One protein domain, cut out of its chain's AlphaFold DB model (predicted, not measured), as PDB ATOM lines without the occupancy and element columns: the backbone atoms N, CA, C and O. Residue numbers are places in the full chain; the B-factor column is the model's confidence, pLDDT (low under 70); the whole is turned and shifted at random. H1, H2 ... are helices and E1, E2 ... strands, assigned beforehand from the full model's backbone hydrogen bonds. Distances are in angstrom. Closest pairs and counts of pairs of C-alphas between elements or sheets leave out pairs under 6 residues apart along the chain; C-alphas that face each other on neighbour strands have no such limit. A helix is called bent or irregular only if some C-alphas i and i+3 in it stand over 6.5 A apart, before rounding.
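This is residues 311 to 356 of the 363 residues of an uncharacterized protein of Deltaproteobacteria bacterium (UniProt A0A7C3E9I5). With little regular structure, this is a rod: two short strands, E1 and E2, side by side, one helix, H1, nearer to E1, and a long loop, residues 318 to 335, that reaches away from them and folds back. The printed part has 46 residues, 18 of them in named elements, in the order E1, H1, E2; the class is mixed and the sheet parallel. It is only just compact, close to loose, with a radius of gyration of the C-alphas of 11.1 A and spans of 35 by 17 by 16 A.

E1, residues 315 to 317, begins at C-alpha 315 (50.391, 30.627, 16.581) and measures 7.1 A. E2, residues 353 to 355, measures 6.8 A and ends at C-alpha 355 (47.452, 27.490, 10.118). H1, residues 336 to 347, measures 16.5 A; it is irregular, but only just: C-alphas 341 and 344 are 6.6 A apart.

E1 and E2 are parallel neighbours at 18 degrees, with N 316 and O 353 within hydrogen-bond range at 3.0 A. E1, H1 and E2 form a strand-helix-strand unit, two parallel strands with a helix between them in the chain, with a right-handed crossover. The closest C-alphas of E1 and H1, Ala 316 and Asp 338, are 6.1 A apart. In H1, 6 of 8 O i to N i+4 pairs are within range.

The farthest C-alphas, Gly 324 and Glu 348, are 35.1 A apart. The link from E1 to H1 is long, that from H1 to E2 tight. The printed part has no cut, and no printed residue is under 70 in pLDDT.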
ATOM      1  N   GLU A 311      49.115  36.466  18.762       89.12
ATOM      2  CA  GLU A 311      50.485  36.527  19.280       89.12
ATOM      3  C   GLU A 311      51.332  35.400  18.663       89.12
ATOM      4  O   GLU A 311      50.872  34.258  18.576       89.12
ATOM      5  N   GLN A 312      52.593  35.676  18.310       85.00
ATOM      6  CA  GLN A 312      53.486  34.664  17.726       85.00
ATOM      7  C   GLN A 312      53.568  33.403  18.606       85.00
ATOM      8  O   GLN A 312      53.549  32.279  18.112       85.00
ATOM      9  N   GLU A 313      53.560  33.585  19.931       87.69
ATOM     10  CA  GLU A 313      53.555  32.502  20.919       87.69
ATOM     11  C   GLU A 313      52.249  31.697  21.002       87.69
ATOM     12  O   GLU A 313      52.243  30.615  21.593       87.69
ATOM     13  N   ALA A 314      51.161  32.177  20.409       89.75
ATOM     14  CA  ALA A 314      49.887  31.474  20.315       89.75
ATOM     15  C   ALA A 314      49.650  30.840  18.934       89.75
ATOM     16  O   ALA A 314      48.655  30.138  18.762       89.75
ATOM     17  N   MET A 315      50.546  31.067  17.968       92.75
ATOM     18  CA  MET A 315      50.391  30.627  16.581       92.75
ATOM     19  C   MET A 315      51.305  29.446  16.239       92.75
ATOM     20  O   MET A 315      52.461  29.434  16.656       92.75
ATOM     21  N   ALA A 316      50.828  28.488  15.441       91.69
ATOM     22  CA  ALA A 316      51.670  27.488  14.779       91.69
ATOM     23  C   ALA A 316      51.158  27.145  13.376       91.69
ATOM     24  O   ALA A 316      49.958  27.208  13.107       91.69
ATOM     25  N   VAL A 317      52.077  26.733  12.502       91.50
ATOM     26  CA  VAL A 317      51.764  26.226  11.161       91.50
ATOM     27  C   VAL A 317      51.898  24.711  11.176       91.50
ATOM     28  O   VAL A 317      52.969  24.177  11.464       91.50
ATOM     29  N   LEU A 318      50.809  24.007  10.875       90.50
ATOM     30  CA  LEU A 318      50.825  22.549  10.822       90.50
ATOM     31  C   LEU A 318      51.546  22.051   9.570       90.50
ATOM     32  O   LEU A 318      51.561  22.701   8.523       90.50
ATOM     33  N   LYS A 319      52.111  20.845   9.657       88.38
ATOM     34  CA  LYS A 319      52.659  20.148   8.492       88.38
ATOM     35  C   LYS A 319      51.550  19.888   7.464       88.38
ATOM     36  O   LYS A 319      50.405  19.628   7.848       88.38
ATOM     37  N   PRO A 320      51.868  19.919   6.159       85.19
ATOM     38  CA  PRO A 320      50.882  19.638   5.129       85.19
ATOM     39  C   PRO A 320      50.359  18.199   5.242       85.19
ATOM     40  O   PRO A 320      51.136  17.287   5.541       85.19
ATOM     41  N   PRO A 321      49.060  17.967   4.982       80.81
ATOM     42  CA  PRO A 321      48.511  16.621   4.961       80.81
ATOM     43  C   PRO A 321      49.097  15.815   3.801       80.81
ATOM     44  O   PRO A 321      49.600  16.357   2.815       80.81
ATOM     45  N   THR A 322      48.986  14.489   3.892       81.69
ATOM     46  CA  THR A 322      49.273  13.608   2.756       81.69
ATOM     47  C   THR A 322      48.426  14.019   1.550       81.69
ATOM     48  O   THR A 322      47.224  14.252   1.691       81.69
ATOM     49  N   ALA A 323      49.035  14.078   0.363       82.19
ATOM     50  CA  ALA A 323      48.323  14.385  -0.875       82.19
ATOM     51  C   ALA A 323      47.080  13.490  -1.046       82.19
ATOM     52  O   ALA A 323      47.123  12.289  -0.765       82.19
ATOM     53  N   GLY A 324      45.965  14.079  -1.477       81.12
ATOM     54  CA  GLY A 324      44.694  13.367  -1.643       81.12
ATOM     55  C   GLY A 324      43.919  13.098  -0.350       81.12
ATOM     56  O   GLY A 324      42.863  12.468  -0.409       81.12
ATOM     57  N   ARG A 325      44.404  13.536   0.824       79.44
ATOM     58  CA  ARG A 325      43.723  13.313   2.109       79.44
ATOM     59  C   ARG A 325      43.433  14.621   2.849       79.44
ATOM     60  O   ARG A 325      44.267  15.526   2.841       79.44
ATOM     61  N   PRO A 326      42.279  14.722   3.535       76.94
ATOM     62  CA  PRO A 326      42.033  15.824   4.454       76.94
ATOM     63  C   PRO A 326      43.001  15.741   5.648       76.94
ATOM     64  O   PRO A 326      43.360  14.632   6.064       76.94
ATOM     65  N   PRO A 327      43.413  16.881   6.232       77.44
ATOM     66  CA  PRO A 327      44.220  16.864   7.444       77.44
ATOM     67  C   PRO A 327      43.427  16.244   8.596       77.44
ATOM     68  O   PRO A 327      42.287  16.620   8.867       77.44
ATOM     69  N   LYS A 328      44.050  15.296   9.297       81.62
ATOM     70  CA  LYS A 328      43.566  14.786  10.579       81.62
ATOM     71  C   LYS A 328      44.418  15.430  11.663       81.62
ATOM     72  O   LYS A 328      45.618  15.206  11.673       81.62
ATOM     73  N   LEU A 329      43.814  16.239  12.535       80.69
ATOM     74  CA  LEU A 329      44.527  16.934  13.614       80.69
ATOM     75  C   LEU A 329      45.053  15.926  14.649       80.69
ATOM     76  O   LEU A 329      44.371  15.604  15.619       80.69
ATOM     77  N   SER A 330      46.251  15.405  14.409       84.69
ATOM     78  CA  SER A 330      47.004  14.526  15.303       84.69
ATOM     79  C   SER A 330      48.390  15.111  15.589       84.69
ATOM     80  O   SER A 330      48.843  16.027  14.900       84.69
ATOM     81  N   GLU A 331      49.045  14.628  16.650       83.25
ATOM     82  CA  GLU A 331      50.306  15.195  17.158       83.25
ATOM     83  C   GLU A 331      51.429  15.218  16.109       83.25
ATOM     84  O   GLU A 331      52.257  16.124  16.106       83.25
ATOM     85  N   ASP A 332      51.423  14.283  15.158       84.56
ATOM     86  CA  ASP A 332      52.388  14.197  14.061       84.56
ATOM     87  C   ASP A 332      52.355  15.399  13.104       84.56
ATOM     88  O   ASP A 332      53.382  15.708  12.485       84.56
ATOM     89  N   LEU A 333      51.225  16.115  13.019       86.06
ATOM     90  CA  LEU A 333      51.113  17.343  12.227       86.06
ATOM     91  C   LEU A 333      51.792  18.545  12.885       86.06
ATOM     92  O   LEU A 333      52.091  19.519  12.194       86.06
ATOM     93  N   PHE A 334      52.062  18.489  14.187       89.75
ATOM     94  CA  PHE A 334      52.730  19.568  14.896       89.75
ATOM     95  C   PHE A 334      54.252  19.430  14.790       89.75
ATOM     96  O   PHE A 334      54.824  18.336  14.686       89.75
ATOM     97  N   VAL A 335      54.940  20.568  14.811       90.50
ATOM     98  CA  VAL A 335      56.351  20.598  15.200       90.50
ATOM     99  C   VAL A 335      56.392  20.448  16.720       90.50
ATOM    100  O   VAL A 335      55.624  21.109  17.412       90.50
ATOM    101  N   GLN A 336      57.270  19.592  17.253       90.19
ATOM    102  CA  GLN A 336      57.292  19.297  18.693       90.19
ATOM    103  C   GLN A 336      57.414  20.571  19.547       90.19
ATOM    104  O   GLN A 336      56.660  20.742  20.494       90.19
ATOM    105  N   ALA A 337      58.276  21.509  19.139       90.62
ATOM    106  CA  ALA A 337      58.440  22.796  19.817       90.62
ATOM    107  C   ALA A 337      57.147  23.637  19.856       90.62
ATOM    108  O   ALA A 337      56.887  24.325  20.842       90.62
ATOM    109  N   ASP A 338      56.318  23.570  18.810       92.25
ATOM    110  CA  ASP A 338      55.017  24.241  18.788       92.25
ATOM    111  C   ASP A 338      54.015  23.530  19.695       92.25
ATOM    112  O   ASP A 338      53.268  24.188  20.412       92.25
ATOM    113  N   LEU A 339      54.015  22.196  19.710       91.00
ATOM    114  CA  LEU A 339      53.139  21.414  20.580       91.00
ATOM    115  C   LEU A 339      53.446  21.672  22.062       91.00
ATOM    116  O   LEU A 339      52.522  21.914  22.838       91.00
ATOM    117  N   ASP A 340      54.728  21.685  22.431       92.44
ATOM    118  CA  ASP A 340      55.195  21.952  23.796       92.44
ATOM    119  C   ASP A 340      54.838  23.375  24.249       92.44
ATOM    120  O   ASP A 340      54.499  23.600  25.410       92.44
ATOM    121  N   ARG A 341      54.854  24.342  23.323       93.31
ATOM    122  CA  ARG A 341      54.470  25.739  23.577       93.31
ATOM    123  C   ARG A 341      52.955  25.943  23.654       93.31
ATOM    124  O   ARG A 341      52.481  26.699  24.501       93.31
ATOM    125  N   LEU A 342      52.190  25.326  22.756       93.62
ATOM    126  CA  LEU A 342      50.753  25.580  22.605       93.62
ATOM    127  C   LEU A 342      49.889  24.762  23.567       93.62
ATOM    128  O   LEU A 342      48.851  25.260  24.003       93.62
ATOM    129  N   ARG A 343      50.303  23.539  23.924       92.25
ATOM    130  CA  ARG A 343      49.566  22.665  24.850       92.25
ATOM    131  C   ARG A 343      49.265  23.331  26.204       92.25
ATOM    132  O   ARG A 343      48.080  23.408  26.529       92.25
ATOM    133  N   PRO A 344      50.242  23.886  26.952       94.50
ATOM    134  CA  PRO A 344      49.947  24.535  28.230       94.50
ATOM    135  C   PRO A 344      49.041  25.762  28.062       94.50
ATOM    136  O   PRO A 344      48.112  25.950  28.841       94.50
ATOM    137  N   ARG A 345      49.226  26.563  26.998       93.69
ATOM    138  CA  ARG A 345      48.343  27.711  26.709       93.69
ATOM    139  C   ARG A 345      46.894  27.262  26.530       93.69
ATOM    140  O   ARG A 345      45.994  27.885  27.089       93.69
ATOM    141  N   TYR A 346      46.675  26.199  25.760       92.38
ATOM    142  CA  TYR A 346      45.343  25.655  25.520       92.38
ATOM    143  C   TYR A 346      44.718  25.063  26.794       92.38
ATOM    144  O   TYR A 346      43.553  25.334  27.078       92.38
ATOM    145  N   GLU A 347      45.487  24.313  27.590       94.62
ATOM    146  CA  GLU A 347      45.039  23.738  28.870       94.62
ATOM    147  C   GLU A 347      44.660  24.814  29.904       94.62
ATOM    148  O   GLU A 347      43.704  24.643  30.657       94.62
ATOM    149  N   GLU A 348      45.340  25.962  29.886       95.12
ATOM    150  CA  GLU A 348      44.998  27.149  30.682       95.12
ATOM    151  C   GLU A 348      43.774  27.924  30.147       95.12
ATOM    152  O   GLU A 348      43.403  28.964  30.694       95.12
ATOM    153  N   GLY A 349      43.145  27.461  29.062       91.00
ATOM    154  CA  GLY A 349      42.008  28.128  28.426       91.00
ATOM    155  C   GLY A 349      42.383  29.371  27.614       91.00
ATOM    156  O   GLY A 349      41.502  30.159  27.255       91.00
ATOM    157  N   ARG A 350      43.672  29.576  27.306       91.31
ATOM    158  CA  ARG A 350      44.115  30.645  26.401       91.31
ATOM    159  C   ARG A 350      43.866  30.246  24.947       91.31
ATOM    160  O   ARG A 350      43.818  29.071  24.585       91.31
ATOM    161  N   ARG A 351      43.711  31.254  24.088       91.50
ATOM    162  CA  ARG A 351      43.476  31.065  22.652       91.50
ATOM    163  C   ARG A 351      44.752  30.575  21.958       91.50
ATOM    164  O   ARG A 351      45.853  30.995  22.314       91.50
ATOM    165  N   VAL A 352      44.580  29.715  20.957       92.88
ATOM    166  CA  VAL A 352      45.640  29.226  20.060       92.88
ATOM    167  C   VAL A 352      45.164  29.331  18.610       92.88
ATOM    168  O   VAL A 352      43.976  29.165  18.332       92.88
ATOM    169  N   ALA A 353      46.078  29.661  17.702       92.06
ATOM    170  CA  ALA A 353      45.819  29.852  16.282       92.06
ATOM    171  C   ALA A 353      46.638  28.835  15.487       92.06
ATOM    172  O   ALA A 353      47.841  28.689  15.703       92.06
ATOM    173  N   LEU A 354      45.975  28.118  14.582       91.25
ATOM    174  CA  LEU A 354      46.598  27.072  13.781       91.25
ATOM    175  C   LEU A 354      46.384  27.372  12.303       91.25
ATOM    176  O   LEU A 354      45.245  27.382  11.834       91.25
ATOM    177  N   ASP A 355      47.481  27.531  11.573       89.56
ATOM    178  CA  ASP A 355      47.452  27.490  10.118       89.56
ATOM    179  C   ASP A 355      47.456  26.026   9.689       89.56
ATOM    180  O   ASP A 355      48.425  25.294   9.906       89.56
ATOM    181  N   VAL A 356      46.342  25.583   9.107       89.75
ATOM    182  CA  VAL A 356      46.132  24.192   8.695       89.75
ATOM    183  C   VAL A 356      46.199  24.112   7.171       89.75
ATOM    184  O   VAL A 356      45.234  24.502   6.505       89.75
TER     185      VAL A 356